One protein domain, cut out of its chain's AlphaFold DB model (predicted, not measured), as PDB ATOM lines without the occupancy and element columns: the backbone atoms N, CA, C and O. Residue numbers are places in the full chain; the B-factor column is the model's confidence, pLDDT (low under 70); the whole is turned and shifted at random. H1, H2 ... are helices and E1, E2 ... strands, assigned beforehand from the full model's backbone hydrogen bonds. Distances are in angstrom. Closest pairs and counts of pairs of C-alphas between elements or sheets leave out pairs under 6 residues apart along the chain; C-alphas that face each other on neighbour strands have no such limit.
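What this domain is: This is residues 3 to 40 and 50 to 119 of the 453 residues of the protein "Hypothetical protein" of Alexandrium monilatum (UniProt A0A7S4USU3). Six helices gather round a tiny two-strand ribbon, E1 and E2, near the middle. H4 and H6 run along two sides of H1, while H2 crosses H4, H5 crosses H6, and H3 sits at the far end of H1. The printed part has 108 residues, in the order H1 E1 H2 H3 H4 H5 E2 H6; the sheet E1 - E2 is antiparallel and the class is mostly helix. The whole is compact, with a radius of gyration of the C-alphas of 12.7 A and spans of 39 by 29 by 25 A.

How they stand to each other: E1, residues 22 to 24, and E2, residues 103 to 105, are antiparallel at 151 degrees; N 23 and O 104 are 2.7 A apart, within hydrogen-bond range. H1, residues 3 to 18, is the hub. With residues 4 to 11 alone it touches residues 106 to 110 of H6, residues 106 to 117, at a shallow tilt of 28 degrees, opposite ways; the closest C-alphas, of Arg 11 and Val 106, are 6.0 A apart. With residues 3 to 10 alone H1 touches H4, residues 69 to 81, at a shallow tilt of 15 degrees, opposite ways; the closest C-alphas are those of Glu 6 and Ile 78, 5.9 A. With residues 17 to 18 alone H1 touches H3, residues 60 to 66; the closest C-alphas are those of Leu 18 and Leu 62, 5.9 A. H2, residues 25 to 32, touches H4 about perpendicular at 74 degrees, C-alphas 31 and 72 being the closest at 4.4 A. H5, residues 86 to 96, touches H6 at a steep tilt of 64 degrees, C-alphas 92 and 113 being the closest at 5.7 A. H4 and H6 are apart. In the six helices every O i to N i+4 pair is within hydrogen-bond range.

Where its parts are: H1 runs 22.0 A from C-alpha 3 at (7.981, 49.285, -49.930), H4 18.1 A, H5 15.5 A, and H6 15.7 A to C-alpha 117 at (17.051, 53.241, -48.133).

The domain as a whole: The C-alphas of Ala 60 and Asp 119, the two farthest apart, are 39.4 A from each other. Residues 41 to 49 are not printed, and C-alphas 40 and 50 are 14.9 A apart across this cut, in the link from H2 to H3. Of the links printed whole, none is long. The pLDDT is under 70 at residue 40, residues 50 to 58 and residues 118 to 119.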
ATOM      1  N   PHE A   3       6.865  50.090 -50.434       88.69
ATOM      2  CA  PHE A   3       7.981  49.285 -49.930       88.69
ATOM      3  C   PHE A   3       7.534  48.205 -48.931       88.69
ATOM      4  O   PHE A   3       7.897  47.046 -49.088       88.69
ATOM      5  N   ILE A   4       6.703  48.573 -47.950       87.94
ATOM      6  CA  ILE A   4       6.219  47.651 -46.911       87.94
ATOM      7  C   ILE A   4       5.413  46.508 -47.540       87.94
ATOM      8  O   ILE A   4       5.603  45.356 -47.172       87.94
ATOM      9  N   GLN A   5       4.569  46.809 -48.532       92.25
ATOM     10  CA  GLN A   5       3.793  45.794 -49.254       92.25
ATOM     11  C   GLN A   5       4.698  44.777 -49.965       92.25
ATOM     12  O   GLN A   5       4.479  43.577 -49.839       92.25
ATOM     13  N   GLU A   6       5.751  45.239 -50.644       94.44
ATOM     14  CA  GLU A   6       6.701  44.347 -51.323       94.44
ATOM     15  C   GLU A   6       7.551  43.527 -50.334       94.44
ATOM     16  O   GLU A   6       7.838  42.364 -50.602       94.44
ATOM     17  N   MET A   7       7.908  44.065 -49.160       94.31
ATOM     18  CA  MET A   7       8.581  43.284 -48.106       94.31
ATOM     19  C   MET A   7       7.650  42.240 -47.470       94.31
ATOM     20  O   MET A   7       8.084  41.132 -47.152       94.31
ATOM     21  N   THR A   8       6.356  42.539 -47.341       92.12
ATOM     22  CA  THR A   8       5.352  41.546 -46.939       92.12
ATOM     23  C   THR A   8       5.226  40.443 -47.990       92.12
ATOM     24  O   THR A   8       5.215  39.269 -47.623       92.12
ATOM     25  N   HIS A   9       5.208  40.792 -49.282       94.81
ATOM     26  CA  HIS A   9       5.232  39.812 -50.374       94.81
ATOM     27  C   HIS A   9       6.502  38.959 -50.358       94.81
ATOM     28  O   HIS A   9       6.409  37.754 -50.560       94.81
ATOM     29  N   LEU A  10       7.665  39.546 -50.056       94.50
ATOM     30  CA  LEU A  10       8.918  38.805 -49.888       94.50
ATOM     31  C   LEU A  10       8.783  37.743 -48.797       94.50
ATOM     32  O   LEU A  10       9.100  36.580 -49.016       94.50
ATOM     33  N   ARG A  11       8.247  38.120 -47.632       93.31
ATOM     34  CA  ARG A  11       8.012  37.176 -46.536       93.31
ATOM     35  C   ARG A  11       7.030  36.073 -46.934       93.31
ATOM     36  O   ARG A  11       7.255  34.920 -46.588       93.31
ATOM     37  N   HIS A  12       5.962  36.413 -47.656       94.06
ATOM     38  CA  HIS A  12       4.983  35.428 -48.124       94.06
ATOM     39  C   HIS A  12       5.593  34.474 -49.150       94.06
ATOM     40  O   HIS A  12       5.326  33.284 -49.073       94.06
ATOM     41  N   LEU A  13       6.449  34.966 -50.050       93.88
ATOM     42  CA  LEU A  13       7.173  34.142 -51.017       93.88
ATOM     43  C   LEU A  13       8.050  33.101 -50.305       93.88
ATOM     44  O   LEU A  13       7.979  31.921 -50.626       93.88
ATOM     45  N   PHE A  14       8.832  33.519 -49.307       91.38
ATOM     46  CA  PHE A  14       9.689  32.605 -48.542       91.38
ATOM     47  C   PHE A  14       8.882  31.610 -47.690       91.38
ATOM     48  O   PHE A  14       9.204  30.423 -47.666       91.38
ATOM     49  N   LEU A  15       7.791  32.049 -47.056       90.31
ATOM     50  CA  LEU A  15       6.934  31.158 -46.269       90.31
ATOM     51  C   LEU A  15       6.156  30.161 -47.137       90.31
ATOM     52  O   LEU A  15       6.022  29.009 -46.743       90.31
ATOM     53  N   ALA A  16       5.645  30.587 -48.294       89.81
ATOM     54  CA  ALA A  16       4.842  29.740 -49.171       89.81
ATOM     55  C   ALA A  16       5.696  28.715 -49.927       89.81
ATOM     56  O   ALA A  16       5.320  27.550 -49.994       89.81
ATOM     57  N   GLU A  17       6.841  29.137 -50.469       88.94
ATOM     58  CA  GLU A  17       7.677  28.284 -51.324       88.94
ATOM     59  C   GLU A  17       8.709  27.480 -50.529       88.94
ATOM     60  O   GLU A  17       9.054  26.366 -50.910       88.94
ATOM     61  N   LEU A  18       9.234  28.041 -49.432       85.81
ATOM     62  CA  LEU A  18      10.340  27.447 -48.671       85.81
ATOM     63  C   LEU A  18       9.958  27.068 -47.237       85.81
ATOM     64  O   LEU A  18      10.776  26.478 -46.533       85.81
ATOM     65  N   GLY A  19       8.747  27.410 -46.784       86.88
ATOM     66  CA  GLY A  19       8.300  27.120 -45.420       86.88
ATOM     67  C   GLY A  19       9.137  27.811 -44.341       86.88
ATOM     68  O   GLY A  19       9.161  27.340 -43.209       86.88
ATOM     69  N   THR A  20       9.857  28.888 -44.675       86.94
ATOM     70  CA  THR A  20      10.767  29.593 -43.759       86.94
ATOM     71  C   THR A  20      10.680  31.104 -43.927       86.94
ATOM     72  O   THR A  20      10.277  31.597 -44.974       86.94
ATOM     73  N   ASP A  21      11.039  31.862 -42.895       89.50
ATOM     74  CA  ASP A  21      11.224  33.316 -42.957       89.50
ATOM     75  C   ASP A  21      12.709  33.716 -43.018       89.50
ATOM     76  O   ASP A  21      13.048  34.903 -42.947       89.50
ATOM     77  N   MET A  22      13.595  32.730 -43.173       88.56
ATOM     78  CA  MET A  22      15.028  32.916 -43.332       88.56
ATOM     79  C   MET A  22      15.392  33.022 -44.811       88.56
ATOM     80  O   MET A  22      15.041  32.176 -45.627       88.56
ATOM     81  N   MET A  23      16.144  34.066 -45.139       90.81
ATOM     82  CA  MET A  23      16.667  34.362 -46.462       90.81
ATOM     83  C   MET A  23      18.145  33.945 -46.545       90.81
ATOM     84  O   MET A  23      19.004  34.608 -45.954       90.81
ATOM     85  N   PRO A  24      18.467  32.850 -47.247       89.94
ATOM     86  CA  PRO A  24      19.825  32.322 -47.336       89.94
ATOM     87  C   PRO A  24      20.680  33.148 -48.286       89.94
ATOM     88  O   PRO A  24      20.206  33.570 -49.342       89.94
ATOM     89  N   GLN A  25      21.956  33.316 -47.949       89.50
ATOM     90  CA  GLN A  25      22.908  34.054 -48.769       89.50
ATOM     91  C   GLN A  25      22.981  33.483 -50.187       89.50
ATOM     92  O   GLN A  25      22.876  34.241 -51.142       89.50
ATOM     93  N   GLU A  26      23.064  32.161 -50.337       87.94
ATOM     94  CA  GLU A  26      23.195  31.497 -51.639       87.94
ATOM     95  C   GLU A  26      22.012  31.787 -52.573       87.94
ATOM     96  O   GLU A  26      22.180  31.942 -53.779       87.94
ATOM     97  N   VAL A  27      20.805  31.887 -52.010       89.44
ATOM     98  CA  VAL A  27      19.575  32.169 -52.760       89.44
ATOM     99  C   VAL A  27      19.575  33.616 -53.251       89.44
ATOM    100  O   VAL A  27      19.204  33.893 -54.391       89.44
ATOM    101  N   VAL A  28      20.032  34.542 -52.403       90.31
ATOM    102  CA  VAL A  28      20.156  35.962 -52.751       90.31
ATOM    103  C   VAL A  28      21.278  36.179 -53.766       90.31
ATOM    104  O   VAL A  28      21.078  36.903 -54.734       90.31
ATOM    105  N   GLU A  29      22.429  35.529 -53.600       91.00
ATOM    106  CA  GLU A  29      23.545  35.584 -54.551       91.00
ATOM    107  C   GLU A  29      23.144  35.035 -55.923       91.00
ATOM    108  O   GLU A  29      23.430  35.669 -56.938       91.00
ATOM    109  N   ASN A  30      22.423  33.907 -55.960       90.06
ATOM    110  CA  ASN A  30      21.890  33.330 -57.195       90.06
ATOM    111  C   ASN A  30      20.899  34.277 -57.887       90.06
ATOM    112  O   ASN A  30      20.936  34.429 -59.105       90.06
ATOM    113  N   ALA A  31      20.034  34.946 -57.117       90.50
ATOM    114  CA  ALA A  31      19.085  35.906 -57.665       90.50
ATOM    115  C   ALA A  31      19.761  37.190 -58.171       90.50
ATOM    116  O   ALA A  31      19.386  37.700 -59.221       90.50
ATOM    117  N   LEU A  32      20.747  37.726 -57.447       89.38
ATOM    118  CA  LEU A  32      21.397  38.996 -57.785       89.38
ATOM    119  C   LEU A  32      22.546  38.853 -58.790       89.38
ATOM    120  O   LEU A  32      22.926  39.846 -59.405       89.38
ATOM    121  N   GLY A  33      23.134  37.661 -58.927       87.38
ATOM    122  CA  GLY A  33      24.357  37.446 -59.707       87.38
ATOM    123  C   GLY A  33      25.595  38.124 -59.104       87.38
ATOM    124  O   GLY A  33      26.588  38.326 -59.798       87.38
ATOM    125  N   ILE A  34      25.539  38.502 -57.823       88.69
ATOM    126  CA  ILE A  34      26.612  39.196 -57.104       88.69
ATOM    127  C   ILE A  34      26.988  38.359 -55.889       88.69
ATOM    128  O   ILE A  34      26.116  37.949 -55.127       88.69
ATOM    129  N   SER A  35      28.288  38.162 -55.671       87.81
ATOM    130  CA  SER A  35      28.786  37.523 -54.453       87.81
ATOM    131  C   SER A  35      28.690  38.475 -53.255       87.81
ATOM    132  O   SER A  35      29.165  39.623 -53.286       87.81
ATOM    133  N   ILE A  36      28.067  37.977 -52.194       86.12
ATOM    134  CA  ILE A  36      28.009  38.571 -50.862       86.12
ATOM    135  C   ILE A  36      29.221  38.051 -50.069       86.12
ATOM    136  O   ILE A  36      29.852  37.050 -50.417       86.12
ATOM    137  N   ARG A  37      29.620  38.778 -49.023       79.50
ATOM    138  CA  ARG A  37      30.768  38.447 -48.167       79.50
ATOM    139  C   ARG A  37      30.847  36.941 -47.811       79.50
ATOM    140  O   ARG A  37      29.851  36.369 -47.378       79.50
ATOM    141  N   PRO A  38      32.032  36.302 -47.896       73.81
ATOM    142  CA  PRO A  38      32.181  34.877 -47.598       73.81
ATOM    143  C   PRO A  38      31.902  34.548 -46.122       73.81
ATOM    144  O   PRO A  38      32.325  35.279 -45.211       73.81
ATOM    145  N   LYS A  39      31.216  33.417 -45.899       70.69
ATOM    146  CA  LYS A  39      30.839  32.898 -44.574       70.69
ATOM    147  C   LYS A  39      32.081  32.680 -43.707       70.69
ATOM    148  O   LYS A  39      33.123  32.236 -44.195       70.69
ATOM    149  N   ARG A  40      32.000  32.993 -42.408       59.97
ATOM    150  CA  ARG A  40      33.062  32.595 -41.468       59.97
ATOM    151  C   ARG A  40      32.982  31.081 -41.348       59.97
ATOM    152  O   ARG A  40      31.956  30.568 -40.927       59.97
ATOM    153  N   ILE A  50      21.045  25.136 -45.802       56.66
ATOM    154  CA  ILE A  50      20.158  26.237 -45.453       56.66
ATOM    155  C   ILE A  50      19.329  25.807 -44.225       56.66
ATOM    156  O   ILE A  50      18.704  24.753 -44.298       56.66
ATOM    157  N   PRO A  51      19.325  26.545 -43.103       54.38
ATOM    158  CA  PRO A  51      18.521  26.199 -41.928       54.38
ATOM    159  C   PRO A  51      17.031  26.558 -42.107       54.38
ATOM    160  O   PRO A  51      16.703  27.601 -42.674       54.38
ATOM    161  N   ASP A  52      16.140  25.694 -41.619       55.53
ATOM    162  CA  ASP A  52      14.692  25.900 -41.504       55.53
ATOM    163  C   ASP A  52      14.321  26.692 -40.228       55.53
ATOM    164  O   ASP A  52      15.193  27.104 -39.459       55.53
ATOM    165  N   ILE A  53      13.017  26.897 -39.992       54.16
ATOM    166  CA  ILE A  53      12.471  27.626 -38.825       54.16
ATOM    167  C   ILE A  53      12.900  27.002 -37.476       54.16
ATOM    168  O   ILE A  53      12.976  27.705 -36.471       54.16
ATOM    169  N   ASN A  54      13.229  25.707 -37.445       52.53
ATOM    170  CA  ASN A  54      13.629  24.954 -36.253       52.53
ATOM    171  C   ASN A  54      15.152  24.712 -36.170       52.53
ATOM    172  O   ASN A  54      15.616  24.006 -35.273       52.53
ATOM    173  N   GLY A  55      15.943  25.268 -37.096       56.50
ATOM    174  CA  GLY A  55      17.387  25.032 -37.193       56.50
ATOM    175  C   GLY A  55      17.776  23.692 -37.834       56.50
ATOM    176  O   GLY A  55      18.962  23.356 -37.867       56.50
ATOM    177  N   ALA A  56      16.815  22.932 -38.367       57.91
ATOM    178  CA  ALA A  56      17.068  21.732 -39.154       57.91
ATOM    179  C   ALA A  56      17.410  22.108 -40.610       57.91
ATOM    180  O   ALA A  56      16.960  23.131 -41.117       57.91
ATOM    181  N   PRO A  57      18.246  21.332 -41.318       63.84
ATOM    182  CA  PRO A  57      18.562  21.629 -42.710       63.84
ATOM    183  C   PRO A  57      17.318  21.491 -43.605       63.84
ATOM    184  O   PRO A  57      16.621  20.480 -43.541       63.84
ATOM    185  N   LEU A  58      17.083  22.477 -44.477       66.75
ATOM    186  CA  LEU A  58      16.055  22.441 -45.520       66.75
ATOM    187  C   LEU A  58      16.193  21.185 -46.386       66.75
ATOM    188  O   LEU A  58      17.302  20.735 -46.698       66.75
ATOM    189  N   SER A  59      15.051  20.632 -46.799       75.88
ATOM    190  CA  SER A  59      15.020  19.448 -47.654       75.88
ATOM    191  C   SER A  59      15.684  19.730 -49.010       75.88
ATOM    192  O   SER A  59      15.647  20.844 -49.539       75.88
ATOM    193  N   ALA A  60      16.289  18.701 -49.607       75.06
ATOM    194  CA  ALA A  60      16.972  18.822 -50.899       75.06
ATOM    195  C   ALA A  60      16.040  19.280 -52.040       75.06
ATOM    196  O   ALA A  60      16.504  19.850 -53.027       75.06
ATOM    197  N   GLU A  61      14.734  19.044 -51.909       79.81
ATOM    198  CA  GLU A  61      13.710  19.499 -52.854       79.81
ATOM    199  C   GLU A  61      13.484  21.011 -52.748       79.81
ATOM    200  O   GLU A  61      13.518  21.705 -53.764       79.81
ATOM    201  N   LEU A  62      13.382  21.547 -51.528       79.88
ATOM    202  CA  LEU A  62      13.212  22.985 -51.292       79.88
ATOM    203  C   LEU A  62      14.447  23.790 -51.715       79.88
ATOM    204  O   LEU A  62      14.319  24.892 -52.239       79.88
ATOM    205  N   ILE A  63      15.650  23.221 -51.582       79.44
ATOM    206  CA  ILE A  63      16.879  23.846 -52.095       79.44
ATOM    207  C   ILE A  63      16.832  23.972 -53.627       79.44
ATOM    208  O   ILE A  63      17.233  25.002 -54.168       79.44
ATOM    209  N   LYS A  64      16.314  22.966 -54.346       83.88
ATOM    210  CA  LYS A  64      16.155  23.046 -55.810       83.88
ATOM    211  C   LYS A  64      15.148  24.124 -56.212       83.88
ATOM    212  O   LYS A  64      15.408  24.848 -57.170       83.88
ATOM    213  N   VAL A  65      14.046  24.257 -55.470       86.56
ATOM    214  CA  VAL A  65      13.051  25.324 -55.680       86.56
ATOM    215  C   VAL A  65      13.677  26.699 -55.437       86.56
ATOM    216  O   VAL A  65      13.586  27.569 -56.302       86.56
ATOM    217  N   ALA A  66      14.404  26.873 -54.330       84.19
ATOM    218  CA  ALA A  66      15.069  28.131 -53.981       84.19
ATOM    219  C   ALA A  66      16.135  28.567 -55.005       84.19
ATOM    220  O   ALA A  66      16.351  29.759 -55.215       84.19
ATOM    221  N   MET A  67      16.797  27.605 -55.655       86.56
ATOM    222  CA  MET A  67      17.804  27.856 -56.695       86.56
ATOM    223  C   MET A  67      17.217  27.928 -58.110       86.56
ATOM    224  O   MET A  67      17.950  28.156 -59.075       86.56
ATOM    225  N   SER A  68      15.904  27.738 -58.262       91.62
ATOM    226  CA  SER A  68      15.243  27.793 -59.562       91.62
ATOM    227  C   SER A  68      15.263  29.210 -60.150       91.62
ATOM    228  O   SER A  68      15.220  30.220 -59.442       91.62
ATOM    229  N   LYS A  69      15.282  29.296 -61.487       90.56
ATOM    230  CA  LYS A  69      15.219  30.583 -62.200       90.56
ATOM    231  C   LYS A  69      13.912  31.331 -61.924       90.56
ATOM    232  O   LYS A  69      13.904  32.557 -61.895       90.56
ATOM    233  N   GLU A  70      12.814  30.610 -61.722       91.81
ATOM    234  CA  GLU A  70      11.493  31.186 -61.446       91.81
ATOM    235  C   GLU A  70      11.454  31.885 -60.083       91.81
ATOM    236  O   GLU A  70      10.982  33.025 -59.976       91.81
ATOM    237  N   PHE A  71      12.039  31.251 -59.064       91.94
ATOM    238  CA  PHE A  71      12.166  31.829 -57.731       91.94
ATOM    239  C   PHE A  71      13.088  33.057 -57.736       91.94
ATOM    240  O   PHE A  71      12.704  34.126 -57.256       91.94
ATOM    241  N   ALA A  72      14.258  32.950 -58.378       91.50
ATOM    242  CA  ALA A  72      15.199  34.059 -58.546       91.50
ATOM    243  C   ALA A  72      14.561  35.277 -59.244       91.50
ATOM    244  O   ALA A  72      14.694  36.413 -58.780       91.50
ATOM    245  N   ASN A  73      13.797  35.050 -60.318       92.88
ATOM    246  CA  ASN A  73      13.084  36.109 -61.037       92.88
ATOM    247  C   ASN A  73      11.994  36.774 -60.184       92.88
ATOM    248  O   ASN A  73      11.772  37.985 -60.290       92.88
ATOM    249  N   SER A  74      11.316  36.004 -59.331       94.06
ATOM    250  CA  SER A  74      10.310  36.526 -58.400       94.06
ATOM    251  C   SER A  74      10.952  37.412 -57.330       94.06
ATOM    252  O   SER A  74      10.485  38.529 -57.096       94.06
ATOM    253  N   LEU A  75      12.082  36.975 -56.768       93.50
ATOM    254  CA  LEU A  75      12.926  37.750 -55.852       93.50
ATOM    255  C   LEU A  75      13.378  39.079 -56.471       93.50
ATOM    256  O   LEU A  75      13.153  40.148 -55.898       93.50
ATOM    257  N   LEU A  76      13.944  39.031 -57.680       93.31
ATOM    258  CA  LEU A  76      14.377  40.222 -58.416       93.31
ATOM    259  C   LEU A  76      13.222  41.190 -58.683       93.31
ATOM    260  O   LEU A  76      13.378  42.405 -58.543       93.31
ATOM    261  N   ARG A  77      12.042  40.670 -59.039       95.44
ATOM    262  CA  ARG A  77      10.844  41.487 -59.266       95.44
ATOM    263  C   ARG A  77      10.420  42.218 -57.995       95.44
ATOM    264  O   ARG A  77      10.083  43.400 -58.076       95.44
ATOM    265  N   ILE A  78      10.458  41.550 -56.845       95.06
ATOM    266  CA  ILE A  78      10.132  42.154 -55.548       95.06
ATOM    267  C   ILE A  78      11.150  43.244 -55.195       95.06
ATOM    268  O   ILE A  78      10.751  44.370 -54.895       95.06
ATOM    269  N   PHE A  79      12.453  42.970 -55.306       94.12
ATOM    270  CA  PHE A  79      13.493  43.969 -55.031       94.12
ATOM    271  C   PHE A  79      13.404  45.183 -55.961       94.12
ATOM    272  O   PHE A  79      13.454  46.326 -55.496       94.12
ATOM    273  N   SER A  80      13.160  44.958 -57.253       94.00
ATOM    274  CA  SER A  80      12.953  46.024 -58.236       94.00
ATOM    275  C   SER A  80      11.724  46.882 -57.904       94.00
ATOM    276  O   SER A  80      11.815  48.111 -57.836       94.00
ATOM    277  N   ARG A  81      10.579  46.262 -57.583       94.38
ATOM    278  CA  ARG A  81       9.360  46.985 -57.166       94.38
ATOM    279  C   ARG A  81       9.540  47.736 -55.848       94.38
ATOM    280  O   ARG A  81       8.984  48.826 -55.688       94.38
ATOM    281  N   ALA A  82      10.352  47.195 -54.942       91.00
ATOM    282  CA  ALA A  82      10.754  47.833 -53.697       91.00
ATOM    283  C   ALA A  82      11.794  48.953 -53.894       91.00
ATOM    284  O   ALA A  82      12.109  49.644 -52.923       91.00
ATOM    285  N   LYS A  83      12.286  49.190 -55.121       92.06
ATOM    286  CA  LYS A  83      13.373  50.132 -55.446       92.06
ATOM    287  C   LYS A  83      14.665  49.839 -54.671       92.06
ATOM    288  O   LYS A  83      15.316  50.765 -54.191       92.06
ATOM    289  N   LEU A  84      15.001  48.564 -54.500       90.94
ATOM    290  CA  LEU A  84      16.269  48.135 -53.921       90.94
ATOM    291  C   LEU A  84      17.225  47.758 -55.055       90.94
ATOM    292  O   LEU A  84      16.992  46.782 -55.765       90.94
ATOM    293  N   ALA A  85      18.284  48.549 -55.241       90.81
ATOM    294  CA  ALA A  85      19.357  48.207 -56.170       90.81
ATOM    295  C   ALA A  85      20.133  46.973 -55.659       90.81
ATOM    296  O   ALA A  85      20.231  46.802 -54.442       90.81
ATOM    297  N   PRO A  86      20.723  46.140 -56.535       91.44
ATOM    298  CA  PRO A  86      21.486  44.959 -56.116       91.44
ATOM    299  C   PRO A  86      22.584  45.262 -55.082       91.44
ATOM    300  O   PRO A  86      22.687  44.562 -54.076       91.44
ATOM    301  N   ASP A  87      23.321  46.362 -55.256       88.94
ATOM    302  CA  ASP A  87      24.349  46.803 -54.300       88.94
ATOM    303  C   ASP A  87      23.763  47.186 -52.937       88.94
ATOM    304  O   ASP A  87      24.356  46.915 -51.893       88.94
ATOM    305  N   LEU A  88      22.562  47.772 -52.934       89.75
ATOM    306  CA  LEU A  88      21.844  48.117 -51.713       89.75
ATOM    307  C   LEU A  88      21.354  46.855 -50.993       89.75
ATOM    308  O   LEU A  88      21.486  46.763 -49.776       89.75
ATOM    309  N   VAL A  89      20.842  45.862 -51.728       92.31
ATOM    310  CA  VAL A  89      20.460  44.555 -51.162       92.31
ATOM    311  C   VAL A  89      21.675  43.883 -50.527       92.31
ATOM    312  O   VAL A  89      21.588  43.441 -49.382       92.31
ATOM    313  N   LYS A  90      22.821  43.879 -51.218       92.94
ATOM    314  CA  LYS A  90      24.092  43.379 -50.681       92.94
ATOM    315  C   LYS A  90      24.501  44.119 -49.407       92.94
ATOM    316  O   LYS A  90      24.784  43.478 -48.399       92.94
ATOM    317  N   GLN A  91      24.488  45.452 -49.415       89.62
ATOM    318  CA  GLN A  91      24.869  46.260 -48.254       89.62
ATOM    319  C   GLN A  91      23.960  46.004 -47.045       89.62
ATOM    320  O   GLN A  91      24.441  45.921 -45.915       89.62
ATOM    321  N   VAL A  92      22.650  45.883 -47.267       91.56
ATOM    322  CA  VAL A  92      21.683  45.551 -46.212       91.56
ATOM    323  C   VAL A  92      21.952  44.150 -45.676       91.56
ATOM    324  O   VAL A  92      22.032  43.975 -44.464       91.56
ATOM    325  N   PHE A  93      22.153  43.166 -46.556       91.38
ATOM    326  CA  PHE A  93      22.440  41.791 -46.156       91.38
ATOM    327  C   PHE A  93      23.705  41.716 -45.289       91.38
ATOM    328  O   PHE A  93      23.671  41.144 -44.204       91.38
ATOM    329  N   GLU A  94      24.790  42.376 -45.703       89.06
ATOM    330  CA  GLU A  94      26.047  42.431 -44.944       89.06
ATOM    331  C   GLU A  94      25.927  43.177 -43.605       89.06
ATOM    332  O   GLU A  94      26.647  42.860 -42.657       89.06
ATOM    333  N   LYS A  95      25.033  44.172 -43.510       89.12
ATOM    334  CA  LYS A  95      24.771  44.908 -42.263       89.12
ATOM    335  C   LYS A  95      23.945  44.105 -41.263       89.12
ATOM    336  O   LYS A  95      24.146  44.285 -40.060       89.12
ATOM    337  N   VAL A  96      23.025  43.270 -41.741       90.62
ATOM    338  CA  VAL A  96      22.191  42.420 -40.882       90.62
ATOM    339  C   VAL A  96      22.944  41.152 -40.480       90.62
ATOM    340  O   VAL A  96      22.958  40.811 -39.299       90.62
ATOM    341  N   ASP A  97      23.646  40.502 -41.409       88.69
ATOM    342  CA  ASP A  97      24.461  39.313 -41.134       88.69
ATOM    343  C   ASP A  97      25.888  39.660 -40.668       88.69
ATOM    344  O   ASP A  97      26.900  39.313 -41.283       88.69
ATOM    345  N   GLN A  98      25.993  40.366 -39.540       83.94
ATOM    346  CA  GLN A  98      27.297  40.748 -38.977       83.94
ATOM    347  C   GLN A  98      28.124  39.531 -38.544       83.94
ATOM    348  O   GLN A  98      29.359  39.553 -38.597       83.94
ATOM    349  N   GLN A  99      27.438  38.467 -38.121       81.81
ATOM    350  CA  GLN A  99      28.048  37.229 -37.643       81.81
ATOM    351  C   GLN A  99      28.483  36.301 -38.785       81.81
ATOM    352  O   GLN A  99      29.249  35.369 -38.538       81.81
ATOM    353  N   ARG A 100      28.097  36.606 -40.033       82.94
ATOM    354  CA  ARG A 100      28.374  35.806 -41.234       82.94
ATOM    355  C   ARG A 100      27.808  34.388 -41.130       82.94
ATOM    356  O   ARG A 100      28.489  33.428 -41.502       82.94
ATOM    357  N   SER A 101      26.593  34.273 -40.596       81.50
ATOM    358  CA  SER A 101      25.824  33.026 -40.531       81.50
ATOM    359  C   SER A 101      25.445  32.525 -41.928       81.50
ATOM    360  O   SER A 101      25.250  31.326 -42.131       81.50
ATOM    361  N   GLY A 102      25.369  33.429 -42.911       83.56
ATOM    362  CA  GLY A 102      24.938  33.131 -44.266       83.56
ATOM    363  C   GLY A 102      23.422  33.028 -44.420       83.56
ATOM    364  O   GLY A 102      22.963  32.490 -45.428       83.56
ATOM    365  N   SER A 103      22.642  33.496 -43.446       87.12
ATOM    366  CA  SER A 103      21.183  33.587 -43.537       87.12
ATOM    367  C   SER A 103      20.645  34.750 -42.704       87.12
ATOM    368  O   SER A 103      21.127  35.038 -41.609       87.12
ATOM    369  N   VAL A 104      19.627  35.434 -43.228       89.75
ATOM    370  CA  VAL A 104      19.037  36.627 -42.606       89.75
ATOM    371  C   VAL A 104      17.525  36.484 -42.528       89.75
ATOM    372  O   VAL A 104      16.890  36.131 -43.512       89.75
ATOM    373  N   ASN A 105      16.917  36.818 -41.392       91.81
ATOM    374  CA  ASN A 105      15.460  36.873 -41.288       91.81
ATOM    375  C   ASN A 105      14.881  37.974 -42.201       91.81
ATOM    376  O   ASN A 105      15.348  39.116 -42.169       91.81
ATOM    377  N   VAL A 106      13.833  37.668 -42.972       92.19
ATOM    378  CA  VAL A 106      13.210  38.613 -43.919       92.19
ATOM    379  C   VAL A 106      12.726  39.898 -43.229       92.19
ATOM    380  O   VAL A 106      12.858  40.981 -43.799       92.19
ATOM    381  N   ASN A 107      12.232  39.829 -41.988       90.12
ATOM    382  CA  ASN A 107      11.810  41.022 -41.245       90.12
ATOM    383  C   ASN A 107      13.009  41.896 -40.846       90.12
ATOM    384  O   ASN A 107      12.952  43.118 -40.974       90.12
ATOM    385  N   ALA A 108      14.108  41.281 -40.401       89.81
ATOM    386  CA  ALA A 108      15.338  42.000 -40.065       89.81
ATOM    387  C   ALA A 108      15.949  42.663 -41.310       89.81
ATOM    388  O   ALA A 108      16.370  43.822 -41.259       89.81
ATOM    389  N   PHE A 109      15.914  41.963 -42.448       93.81
ATOM    390  CA  PHE A 109      16.275  42.525 -43.744       93.81
ATOM    391  C   PHE A 109      15.386  43.718 -44.111       93.81
ATOM    392  O   PHE A 109      15.913  44.770 -44.455       93.81
ATOM    393  N   ALA A 110      14.060  43.602 -43.994       91.12
ATOM    394  CA  ALA A 110      13.123  44.678 -44.327       91.12
ATOM    395  C   ALA A 110      13.332  45.937 -43.467       91.12
ATOM    396  O   ALA A 110      13.337  47.050 -43.996       91.12
ATOM    397  N   LEU A 111      13.552  45.764 -42.158       87.19
ATOM    398  CA  LEU A 111      13.846  46.863 -41.235       87.19
ATOM    399  C   LEU A 111      15.160  47.559 -41.596       87.19
ATOM    400  O   LEU A 111      15.200  48.782 -41.709       87.19
ATOM    401  N   CYS A 112      16.228  46.796 -41.832       87.69
ATOM    402  CA  CYS A 112      17.512  47.376 -42.210       87.69
ATOM    403  C   CYS A 112      17.457  48.016 -43.605       87.69
ATOM    404  O   CYS A 112      17.965  49.117 -43.791       87.69
ATOM    405  N   ALA A 113      16.765  47.401 -44.566       88.88
ATOM    406  CA  ALA A 113      16.541  47.969 -45.891       88.88
ATOM    407  C   ALA A 113      15.788  49.298 -45.821       88.88
ATOM    408  O   ALA A 113      16.153  50.221 -46.539       88.88
ATOM    409  N   MET A 114      14.794  49.431 -44.941       86.44
ATOM    410  CA  MET A 114      14.106  50.701 -44.699       86.44
ATOM    411  C   MET A 114      15.079  51.766 -44.180       86.44
ATOM    412  O   MET A 114      15.164  52.848 -44.751       86.44
ATOM    413  N   VAL A 115      15.886  51.424 -43.171       81.44
ATOM    414  CA  VAL A 115      16.871  52.334 -42.560       81.44
ATOM    415  C   VAL A 115      17.955  52.773 -43.551       81.44
ATOM    416  O   VAL A 115      18.331  53.942 -43.580       81.44
ATOM    417  N   VAL A 116      18.470  51.855 -44.374       83.69
ATOM    418  CA  VAL A 116      19.521  52.173 -45.354       83.69
ATOM    419  C   VAL A 116      18.940  52.921 -46.561       83.69
ATOM    420  O   VAL A 116      19.598  53.809 -47.093       83.69
ATOM    421  N   LYS A 117      17.709  52.606 -46.982       79.94
ATOM    422  CA  LYS A 117      17.051  53.241 -48.133       79.94
ATOM    423  C   LYS A 117      16.551  54.656 -47.843       79.94
ATOM    424  O   LYS A 117      16.561  55.487 -48.746       79.94
ATOM    425  N   GLU A 118      16.071  54.929 -46.634       69.31
ATOM    426  CA  GLU A 118      15.451  56.217 -46.294       69.31
ATOM    427  C   GLU A 118      16.444  57.276 -45.784       69.31
ATOM    428  O   GLU A 118      16.007  58.349 -45.376       69.31
ATOM    429  N   ASP A 119      17.761  57.028 -45.887       62.53
ATOM    430  CA  ASP A 119      18.816  57.777 -45.188       62.53
ATOM    431  C   ASP A 119      18.515  57.815 -43.681       62.53
ATOM    432  O   ASP A 119      17.783  58.679 -43.201       62.53
TER     433      ASP A 119